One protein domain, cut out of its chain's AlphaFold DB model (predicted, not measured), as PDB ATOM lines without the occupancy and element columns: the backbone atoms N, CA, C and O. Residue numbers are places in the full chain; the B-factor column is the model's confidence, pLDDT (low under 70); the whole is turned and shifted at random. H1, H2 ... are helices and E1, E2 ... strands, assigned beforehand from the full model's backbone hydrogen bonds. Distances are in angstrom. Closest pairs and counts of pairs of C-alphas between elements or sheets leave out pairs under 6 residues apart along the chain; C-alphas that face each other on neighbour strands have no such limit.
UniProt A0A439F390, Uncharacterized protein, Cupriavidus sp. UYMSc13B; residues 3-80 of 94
ATOM      1  N   GLU A   3     178.638 192.588 146.296       87.94
ATOM      2  CA  GLU A   3     179.984 192.721 145.736       87.94
ATOM      3  C   GLU A   3     180.206 194.167 145.274       87.94
ATOM      4  O   GLU A   3     179.409 194.708 144.503       87.94
ATOM      5  N   THR A   4     181.255 194.810 145.787       88.50
ATOM      6  CA  THR A   4     181.591 196.210 145.481       88.50
ATOM      7  C   THR A   4     182.448 196.319 144.217       88.50
ATOM      8  O   THR A   4     182.974 195.329 143.711       88.50
ATOM      9  N   TYR A   5     182.675 197.546 143.731       85.19
ATOM     10  CA  TYR A   5     183.583 197.823 142.604       85.19
ATOM     11  C   TYR A   5     185.033 197.367 142.832       85.19
ATOM     12  O   TYR A   5     185.803 197.249 141.882       85.19
ATOM     13  N   ARG A   6     185.414 197.113 144.088       86.19
ATOM     14  CA  ARG A   6     186.740 196.611 144.470       86.19
ATOM     15  C   ARG A   6     186.842 195.086 144.400       86.19
ATOM     16  O   ARG A   6     187.897 194.540 144.696       86.19
ATOM     17  N   GLY A   7     185.752 194.402 144.047       85.56
ATOM     18  CA  GLY A   7     185.645 192.944 144.117       85.56
ATOM     19  C   GLY A   7     185.503 192.415 145.547       85.56
ATOM     20  O   GLY A   7     185.599 191.210 145.773       85.56
ATOM     21  N   GLU A   8     185.284 193.294 146.529       89.38
ATOM     22  CA  GLU A   8     185.084 192.904 147.923       89.38
ATOM     23  C   GLU A   8     183.639 192.464 148.144       89.38
ATOM     24  O   GLU A   8     182.694 193.088 147.652       89.38
ATOM     25  N   ARG A   9     183.464 191.388 148.912       88.81
ATOM     26  CA  ARG A   9     182.154 190.796 149.187       88.81
ATOM     27  C   ARG A   9     181.750 191.050 150.621       88.81
ATOM     28  O   ARG A   9     182.516 190.773 151.533       88.81
ATOM     29  N   HIS A  10     180.531 191.518 150.831       87.44
ATOM     30  CA  HIS A  10     180.019 191.871 152.148       87.44
ATOM     31  C   HIS A  10     178.671 191.199 152.397       87.44
ATOM     32  O   HIS A  10     177.795 191.141 151.522       87.44
ATOM     33  N   LEU A  11     178.478 190.709 153.618       84.44
ATOM     34  CA  LEU A  11     177.159 190.296 154.080       84.44
ATOM     35  C   LEU A  11     176.422 191.535 154.544       84.44
ATOM     36  O   LEU A  11     176.943 192.306 155.343       84.44
ATOM     37  N   VAL A  12     175.203 191.708 154.047       82.81
ATOM     38  CA  VAL A  12     174.344 192.820 154.433       82.81
ATOM     39  C   VAL A  12     173.046 192.258 154.956       82.81
ATOM     40  O   VAL A  12     172.427 191.395 154.332       82.81
ATOM     41  N   GLY A  13     172.636 192.754 156.111       78.81
ATOM     42  CA  GLY A  13     171.433 192.303 156.780       78.81
ATOM     43  C   GLY A  13     171.076 193.219 157.932       78.81
ATOM     44  O   GLY A  13     171.710 194.251 158.153       78.81
ATOM     45  N   ARG A  14     170.034 192.844 158.669       77.19
ATOM     46  CA  ARG A  14     169.731 193.497 159.939       77.19
ATOM     47  C   ARG A  14     170.597 192.883 161.025       77.19
ATOM     48  O   ARG A  14     170.607 191.666 161.183       77.19
ATOM     49  N   PHE A  15     171.304 193.719 161.768       70.94
ATOM     50  CA  PHE A  15     172.107 193.290 162.899       70.94
ATOM     51  C   PHE A  15     171.316 193.467 164.195       70.94
ATOM     52  O   PHE A  15     170.882 194.575 164.513       70.94
ATOM     53  N   SER A  16     171.196 192.385 164.972       66.25
ATOM     54  CA  SER A  16     170.580 192.336 166.312       66.25
ATOM     55  C   SER A  16     169.081 192.686 166.384       66.25
ATOM     56  O   SER A  16     168.443 193.073 165.404       66.25
ATOM     57  N   SER A  17     168.523 192.583 167.596       61.25
ATOM     58  CA  SER A  17     167.148 192.968 167.947       61.25
ATOM     59  C   SER A  17     166.797 194.430 167.648       61.25
ATOM     60  O   SER A  17     165.619 194.772 167.621       61.25
ATOM     61  N   THR A  18     167.786 195.293 167.396       67.88
ATOM     62  CA  THR A  18     167.558 196.709 167.059       67.88
ATOM     63  C   THR A  18     167.048 196.915 165.631       67.88
ATOM     64  O   THR A  18     166.520 197.978 165.321       67.88
ATOM     65  N   GLY A  19     167.184 195.918 164.747       69.75
ATOM     66  CA  GLY A  19     166.682 195.990 163.371       69.75
ATOM     67  C   GLY A  19     167.482 196.908 162.439       69.75
ATOM     68  O   GLY A  19     167.060 197.123 161.300       69.75
ATOM     69  N   THR A  20     168.629 197.420 162.891       78.50
ATOM     70  CA  THR A  20     169.509 198.302 162.112       78.50
ATOM     71  C   THR A  20     170.181 197.529 160.982       78.50
ATOM     72  O   THR A  20     170.623 196.398 161.186       78.50
ATOM     73  N   TYR A  21     170.283 198.123 159.791       78.19
ATOM     74  CA  TYR A  21     171.048 197.522 158.699       78.19
ATOM     75  C   TYR A  21     172.548 197.659 158.936       78.19
ATOM     76  O   TYR A  21     173.031 198.708 159.355       78.19
ATOM     77  N   TRP A  22     173.281 196.597 158.638       81.06
ATOM     78  CA  TRP A  22     174.720 196.536 158.813       81.06
ATOM     79  C   TRP A  22     175.365 195.748 157.675       81.06
ATOM     80  O   TRP A  22     174.750 194.826 157.131       81.06
ATOM     81  N   ALA A  23     176.602 196.116 157.346       84.31
ATOM     82  CA  ALA A  23     177.451 195.404 156.401       84.31
ATOM     83  C   ALA A  23     178.675 194.834 157.121       84.31
ATOM     84  O   ALA A  23     179.332 195.540 157.888       84.31
ATOM     85  N   SER A  24     178.989 193.568 156.854       84.75
ATOM     86  CA  SER A  24     180.188 192.929 157.384       84.75
ATOM     87  C   SER A  24     181.466 193.526 156.805       84.75
ATOM     88  O   SER A  24     181.435 194.100 155.716       84.75
ATOM     89  N   PRO A  25     182.622 193.328 157.463       87.94
ATOM     90  CA  PRO A  25     183.908 193.418 156.781       87.94
ATOM     91  C   PRO A  25     183.966 192.475 155.560       87.94
ATOM     92  O   PRO A  25     183.121 191.571 155.454       87.94
ATOM     93  N   PRO A  26     184.949 192.656 154.655       89.88
ATOM     94  CA  PRO A  26     185.114 191.803 153.484       89.88
ATOM     95  C   PRO A  26     185.170 190.311 153.841       89.88
ATOM     96  O   PRO A  26     186.000 189.862 154.637       89.88
ATOM     97  N   ILE A  27     184.275 189.544 153.232       90.25
ATOM     98  CA  ILE A  27     184.192 188.092 153.324       90.25
ATOM     99  C   ILE A  27     185.175 187.490 152.330       90.25
ATOM    100  O   ILE A  27     185.024 187.635 151.118       90.25
ATOM    101  N   VAL A  28     186.160 186.771 152.856       91.81
ATOM    102  CA  VAL A  28     187.188 186.087 152.061       91.81
ATOM    103  C   VAL A  28     186.806 184.647 151.735       91.81
ATOM    104  O   VAL A  28     187.298 184.079 150.764       91.81
ATOM    105  N   ARG A  29     185.913 184.042 152.528       87.44
ATOM    106  CA  ARG A  29     185.397 182.689 152.296       87.44
ATOM    107  C   ARG A  29     183.945 182.600 152.735       87.44
ATOM    108  O   ARG A  29     183.595 183.109 153.795       87.44
ATOM    109  N   LEU A  30     183.123 181.916 151.950       84.38
ATOM    110  CA  LEU A  30     181.743 181.596 152.296       84.38
ATOM    111  C   LEU A  30     181.589 180.076 152.331       84.38
ATOM    112  O   LEU A  30     181.946 179.403 151.368       84.38
ATOM    113  N   ASP A  31     181.064 179.555 153.431       84.94
ATOM    114  CA  ASP A  31     180.521 178.205 153.501       84.94
ATOM    115  C   ASP A  31     179.008 178.299 153.318       84.94
ATOM    116  O   ASP A  31     178.280 178.783 154.185       84.94
ATOM    117  N   SER A  32     178.538 177.880 152.153       74.31
ATOM    118  CA  SER A  32     177.126 177.935 151.800       74.31
ATOM    119  C   SER A  32     176.299 176.840 152.477       74.31
ATOM    120  O   SER A  32     175.107 177.052 152.693       74.31
ATOM    121  N   ALA A  33     176.907 175.716 152.875       78.25
ATOM    122  CA  ALA A  33     176.206 174.636 153.569       78.25
ATOM    123  C   ALA A  33     175.808 175.068 154.984       78.25
ATOM    124  O   ALA A  33     174.684 174.828 155.422       78.25
ATOM    125  N   SER A  34     176.710 175.767 155.674       79.00
ATOM    126  CA  SER A  34     176.443 176.352 156.991       79.00
ATOM    127  C   SER A  34     175.961 177.802 156.935       79.00
ATOM    128  O   SER A  34     175.738 178.407 157.982       79.00
ATOM    129  N   SER A  35     175.814 178.383 155.738       79.88
ATOM    130  CA  SER A  35     175.473 179.800 155.549       79.88
ATOM    131  C   SER A  35     176.380 180.742 156.360       79.88
ATOM    132  O   SER A  35     175.921 181.716 156.953       79.88
ATOM    133  N   THR A  36     177.682 180.450 156.407       85.69
ATOM    134  CA  THR A  36     178.661 181.165 157.238       85.69
ATOM    135  C   THR A  36     179.714 181.867 156.387       85.69
ATOM    136  O   THR A  36     180.413 181.247 155.587       85.69
ATOM    137  N   GLY A  37     179.863 183.178 156.574       86.81
ATOM    138  CA  GLY A  37     180.939 183.981 155.995       86.81
ATOM    139  C   GLY A  37     182.120 184.133 156.951       86.81
ATOM    140  O   GLY A  37     181.935 184.326 158.150       86.81
ATOM    141  N   PHE A  38     183.333 184.089 156.407       90.62
ATOM    142  CA  PHE A  38     184.589 184.256 157.131       90.62
ATOM    143  C   PHE A  38     185.325 185.491 156.617       90.62
ATOM    144  O   PHE A  38     185.479 185.668 155.405       90.62
ATOM    145  N   THR A  39     185.808 186.321 157.533       91.56
ATOM    146  CA  THR A  39     186.625 187.506 157.242       91.56
ATOM    147  C   THR A  39     188.116 187.204 157.409       91.56
ATOM    148  O   THR A  39     188.504 186.209 158.026       91.56
ATOM    149  N   SER A  40     188.981 188.060 156.860       85.94
ATOM    150  CA  SER A  40     190.443 187.889 156.927       85.94
ATOM    151  C   SER A  40     191.017 187.961 158.347       85.94
ATOM    152  O   SER A  40     192.089 187.425 158.596       85.94
ATOM    153  N   ASP A  41     190.309 188.604 159.281       85.50
ATOM    154  CA  ASP A  41     190.659 188.668 160.706       85.50
ATOM    155  C   ASP A  41     190.143 187.457 161.512       85.50
ATOM    156  O   ASP A  41     190.244 187.435 162.737       85.50
ATOM    157  N   GLY A  42     189.593 186.442 160.837       85.94
ATOM    158  CA  GLY A  42     189.151 185.184 161.441       85.94
ATOM    159  C   GLY A  42     187.755 185.220 162.067       85.94
ATOM    160  O   GLY A  42     187.320 184.206 162.619       85.94
ATOM    161  N   ARG A  43     187.026 186.342 161.982       89.81
ATOM    162  CA  ARG A  43     185.639 186.411 162.464       89.81
ATOM    163  C   ARG A  43     184.698 185.633 161.550       89.81
ATOM    164  O   ARG A  43     184.929 185.474 160.350       89.81
ATOM    165  N   GLN A  44     183.614 185.160 162.153       90.56
ATOM    166  CA  GLN A  44     182.585 184.369 161.491       90.56
ATOM    167  C   GLN A  44     181.244 185.083 161.588       90.56
ATOM    168  O   GLN A  44     180.885 185.616 162.640       90.56
ATOM    169  N   TYR A  45     180.505 185.071 160.488       84.44
ATOM    170  CA  TYR A  45     179.209 185.716 160.364       84.44
ATOM    171  C   TYR A  45     178.204 184.715 159.814       84.44
ATOM    172  O   TYR A  45     178.311 184.287 158.666       84.44
ATOM    173  N   LEU A  46     177.222 184.359 160.637       81.44
ATOM    174  CA  LEU A  46     176.116 183.506 160.225       81.44
ATOM    175  C   LEU A  46     175.072 184.338 159.471       81.44
ATOM    176  O   LEU A  46     174.582 185.348 159.983       81.44
ATOM    177  N   LEU A  47     174.712 183.899 158.269       76.56
ATOM    178  CA  LEU A  47     173.566 184.417 157.536       76.56
ATOM    179  C   LEU A  47     172.292 183.797 158.102       76.56
ATOM    180  O   LEU A  47     172.086 182.589 158.029       76.56
ATOM    181  N   VAL A  48     171.425 184.647 158.648       71.94
ATOM    182  CA  VAL A  48     170.117 184.248 159.169       71.94
ATOM    183  C   VAL A  48     169.036 185.043 158.448       71.94
ATOM    184  O   VAL A  48     169.086 186.273 158.407       71.94
ATOM    185  N   GLY A  49     168.045 184.334 157.911       67.81
ATOM    186  CA  GLY A  49     166.899 184.903 157.205       67.81
ATOM    187  C   GLY A  49     166.818 184.468 155.744       67.81
ATOM    188  O   GLY A  49     167.684 183.758 155.240       67.81
ATOM    189  N   GLU A  50     165.750 184.901 155.077       64.62
ATOM    190  CA  GLU A  50     165.522 184.584 153.668       64.62
ATOM    191  C   GLU A  50     166.618 185.179 152.763       64.62
ATOM    192  O   GLU A  50     167.087 186.298 153.026       64.62
ATOM    193  N   PRO A  51     167.002 184.477 151.677       63.53
ATOM    194  CA  PRO A  51     167.884 185.008 150.646       63.53
ATOM    195  C   PRO A  51     167.428 186.390 150.166       63.53
ATOM    196  O   PRO A  51     166.236 186.689 150.104       63.53
ATOM    197  N   GLY A  52     168.412 187.242 149.872       62.00
ATOM    198  CA  GLY A  52     168.260 188.685 149.699       62.00
ATOM    199  C   GLY A  52     167.005 189.130 148.945       62.00
ATOM    200  O   GLY A  52     166.727 188.703 147.830       62.00
ATOM    201  N   ALA A  53     166.280 190.084 149.530       63.69
ATOM    202  CA  ALA A  53     165.311 190.874 148.786       63.69
ATOM    203  C   ALA A  53     166.072 191.980 148.039       63.69
ATOM    204  O   ALA A  53     166.497 192.948 148.678       63.69
ATOM    205  N   GLN A  54     166.215 191.869 146.711       62.41
ATOM    206  CA  GLN A  54     166.939 192.843 145.868       62.41
ATOM    207  C   GLN A  54     166.588 194.310 146.186       62.41
ATOM    208  O   GLN A  54     167.449 195.186 146.152       62.41
ATOM    209  N   ALA A  55     165.330 194.599 146.534       64.69
ATOM    210  CA  ALA A  55     164.892 195.943 146.913       64.69
ATOM    211  C   ALA A  55     165.590 196.484 148.181       64.69
ATOM    212  O   ALA A  55     165.932 197.664 148.240       64.69
ATOM    213  N   LYS A  56     165.848 195.632 149.183       69.56
ATOM    214  CA  LYS A  56     166.543 196.014 150.428       69.56
ATOM    215  C   LYS A  56     168.037 196.221 150.194       69.56
ATOM    216  O   LYS A  56     168.601 197.177 150.715       69.56
ATOM    217  N   ALA A  57     168.645 195.354 149.383       68.56
ATOM    218  CA  ALA A  57     170.027 195.491 148.936       68.56
ATOM    219  C   ALA A  57     170.247 196.836 148.227       68.56
ATOM    220  O   ALA A  57     171.112 197.608 148.631       68.56
ATOM    221  N   LYS A  58     169.393 197.164 147.246       70.12
ATOM    222  CA  LYS A  58     169.433 198.450 146.534       70.12
ATOM    223  C   LYS A  58     169.294 199.640 147.479       70.12
ATOM    224  O   LYS A  58     170.075 200.575 147.383       70.12
ATOM    225  N   HIS A  59     168.350 199.587 148.420       75.12
ATOM    226  CA  HIS A  59     168.160 200.670 149.384       75.12
ATOM    227  C   HIS A  59     169.397 200.898 150.265       75.12
ATOM    228  O   HIS A  59     169.816 202.037 150.451       75.12
ATOM    229  N   PHE A  60     170.014 199.824 150.765       74.94
ATOM    230  CA  PHE A  60     171.244 199.920 151.551       74.94
ATOM    231  C   PHE A  60     172.409 200.489 150.731       74.94
ATOM    232  O   PHE A  60     173.100 201.392 151.195       74.94
ATOM    233  N   VAL A  61     172.581 200.025 149.489       74.94
ATOM    234  CA  VAL A  61     173.594 200.559 148.565       74.94
ATOM    235  C   VAL A  61     173.393 202.054 148.329       74.94
ATOM    236  O   VAL A  61     174.355 202.809 148.421       74.94
ATOM    237  N   SER A  62     172.157 202.505 148.093       75.94
ATOM    238  CA  SER A  62     171.858 203.930 147.913       75.94
ATOM    239  C   SER A  62     172.203 204.770 149.145       75.94
ATOM    240  O   SER A  62     172.664 205.896 148.987       75.94
ATOM    241  N   LEU A  63     172.023 204.240 150.361       78.56
ATOM    242  CA  LEU A  63     172.421 204.930 151.595       78.56
ATOM    243  C   LEU A  63     173.943 205.057 151.710       78.56
ATOM    244  O   LEU A  63     174.444 206.123 152.061       78.56
ATOM    245  N   CYS A  64     174.688 203.994 151.403       75.75
ATOM    246  CA  CYS A  64     176.149 204.029 151.445       75.75
ATOM    247  C   CYS A  64     176.746 204.895 150.327       75.75
ATOM    248  O   CYS A  64     177.765 205.548 150.544       75.75
ATOM    249  N   ALA A  65     176.093 204.955 149.164       79.50
ATOM    250  CA  ALA A  65     176.537 205.745 148.019       79.50
ATOM    251  C   ALA A  65     176.592 207.257 148.282       79.50
ATOM    252  O   ALA A  65     177.319 207.966 147.596       79.50
ATOM    253  N   VAL A  66     175.883 207.750 149.304       79.31
ATOM    254  CA  VAL A  66     175.998 209.144 149.768       79.31
ATOM    255  C   VAL A  66     177.426 209.469 150.236       79.31
ATOM    256  O   VAL A  66     177.842 210.622 150.182       79.31
ATOM    257  N   PHE A  67     178.178 208.461 150.688       79.19
ATOM    258  CA  PHE A  67     179.552 208.611 151.174       79.19
ATOM    259  C   PHE A  67     180.612 208.228 150.129       79.19
ATOM    260  O   PHE A  67     181.731 208.728 150.200       79.19
ATOM    261  N   ASP A  68     180.272 207.357 149.177       79.31
ATOM    262  CA  ASP A  68     181.118 206.975 148.038       79.31
ATOM    263  C   ASP A  68     180.226 206.596 146.847       79.31
ATOM    264  O   ASP A  68     179.645 205.509 146.817       79.31
ATOM    265  N   GLU A  69     180.120 207.481 145.852       81.44
ATOM    266  CA  GLU A  69     179.264 207.279 144.675       81.44
ATOM    267  C   GLU A  69     179.613 206.006 143.888       81.44
ATOM    268  O   GLU A  69     178.734 205.416 143.253       81.44
ATOM    269  N   LEU A  70     180.858 205.515 143.967       81.31
ATOM    270  CA  LEU A  70     181.263 204.269 143.307       81.31
ATOM    271  C   LEU A  70     180.537 203.047 143.880       81.31
ATOM    272  O   LEU A  70     180.417 202.023 143.209       81.31
ATOM    273  N   LEU A  71     179.973 203.144 145.087       82.19
ATOM    274  CA  LEU A  71     179.137 202.087 145.646       82.19
ATOM    275  C   LEU A  71     177.832 201.892 144.865       82.19
ATOM    276  O   LEU A  71     177.254 200.814 144.972       82.19
ATOM    277  N   LEU A  72     177.396 202.834 144.018       81.81
ATOM    278  CA  LEU A  72     176.239 202.635 143.130       81.81
ATOM    279  C   LEU A  72     176.423 201.472 142.148       81.81
ATOM    280  O   LEU A  72     175.433 200.912 141.680       81.81
ATOM    281  N   THR A  73     177.663 201.076 141.854       83.69
ATOM    282  CA  THR A  73     177.949 199.928 140.983       83.69
ATOM    283  C   THR A  73     177.949 198.595 141.739       83.69
ATOM    284  O   THR A  73     178.288 197.566 141.156       83.69
ATOM    285  N   THR A  74     177.606 198.596 143.032       84.69
ATOM    286  CA  THR A  74     177.530 197.390 143.865       84.69
ATOM    287  C   THR A  74     176.461 196.441 143.335       84.69
ATOM    288  O   THR A  74     175.328 196.843 143.056       84.69
ATOM    289  N   ARG A  75     176.804 195.157 143.240       83.81
ATOM    290  CA  ARG A  75     175.915 194.106 142.737       83.81
ATOM    291  C   ARG A  75     175.471 193.185 143.863       83.81
ATOM    292  O   ARG A  75     176.270 192.799 144.712       83.81
ATOM    293  N   ASP A  76     174.197 192.805 143.852       81.56
ATOM    294  CA  ASP A  76     173.714 191.701 144.681       81.56
ATOM    295  C   ASP A  76     174.031 190.381 143.971       81.56
ATOM    296  O   ASP A  76     173.508 190.113 142.894       81.56
ATOM    297  N   VAL A  77     174.911 189.582 144.572       79.06
ATOM    298  CA  VAL A  77     175.377 188.292 144.032       79.06
ATOM    299  C   VAL A  77     174.787 187.106 144.802       79.06
ATOM    300  O   VAL A  77     175.272 185.981 144.701       79.06
ATOM    301  N   THR A  78     173.741 187.333 145.609       75.62
ATOM    302  CA  THR A  78     173.136 186.282 146.445       75.62
ATOM    303  C   THR A  78     172.635 185.103 145.613       75.62
ATOM    304  O   THR A  78     172.902 183.959 145.967       75.62
ATOM    305  N   GLU A  79     171.943 185.365 144.504       71.12
ATOM    306  CA  GLU A  79     171.394 184.311 143.638       71.12
ATOM    307  C   GLU A  79     172.496 183.470 142.983       71.12
ATOM    308  O   GLU A  79     172.407 182.242 142.980       71.12
ATOM    309  N   GLU A  80     173.567 184.108 142.502       73.81
ATOM    310  CA  GLU A  80     174.709 183.424 141.885       73.81
ATOM    311  C   GLU A  80     175.352 182.426 142.868       73.81
ATOM    312  O   GLU A  80     175.685 181.301 142.488       73.81
TER     313      GLU A  80
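This is residues 3 to 80 of the 94 residues of an uncharacterized protein of Cupriavidus sp. UYMSc13B (UniProt A0A439F390). A small three-stranded sheet, E3 E4 E5, lies at one end and two helices, H1 and H2, lie at the other, with the two-stranded hairpin of E1 and E2 between them. The seven residues between E5 and H1 span from the sheet's end to the helices' end, and residues 74 to 80 run back from H2. The printed part has 78 residues, with five named strands and then two named helices in the order E1 E2 E3 E4 E5 H1 H2; both sheets are antiparallel, the larger in the order E3 - E4 - E5. The class is mixed, helices and strands, with 37 residues, under half, in named elements. The whole is compact, with a radius of gyration of the C-alphas of 12.3 A and a rounded outline of 32 by 28 by 24 A.

E3 is residues 27 to 31, 10.5 A long, from C-alpha 27 at (184.192, 188.092, 153.324). E4 is residues 36 to 39, 10.2 A, and E5 is residues 44 to 46, 6.6 A. E1, residues 12 to 15, spans 8.8 A from C-alpha 12 at (174.344, 192.820, 154.433), and E2, residues 20 to 23, spans 10.2 A. H1 is residues 54 to 65, 16.2 A, and H2 is residues 69 to 73, 8.3 A, ending with C-alpha 73 at (177.949, 199.928, 140.983).

E3, E4 and E5 form a meander, each strand the antiparallel neighbour of the one before, with E3 and E5 as edge strands. E3 and E4 are a hairpin at 156 degrees, with N 31 and O 36 at 2.8 A, within hydrogen-bond range. E4 and E5 are a hairpin at 151 degrees, with N 37 and O 45 at 2.8 A, also within range. E1 and E2 are an antiparallel hairpin at 139 degrees, with N 15 and O 20 within range at 2.8 A. Both are apart from E3, E4 and E5. The closest C-alphas of E1 and H1 are those of Val 12 and Ala 57, 7.5 A apart. H1 touches H2 with residues 61 to 65 alone, the closest C-alphas being those of Ala 65 and Leu 71, 5.1 A apart. Neither helix is on the sheet of E3, E4 and E5. In H1 every O i to N i+4 pair is within hydrogen-bond range; in H2 0 of 1 is, but 2 of 2 O i to N i+3 pairs are.

The C-alphas farthest apart are those of Ala 33 and Val 66, at 34.7 A. The printed part has no cut and no long link; E5 to H1 is short and the others are tight. The mean pLDDT of the printed part is 79.4, and residues 16 to 19 and 49 to 57 are under 70.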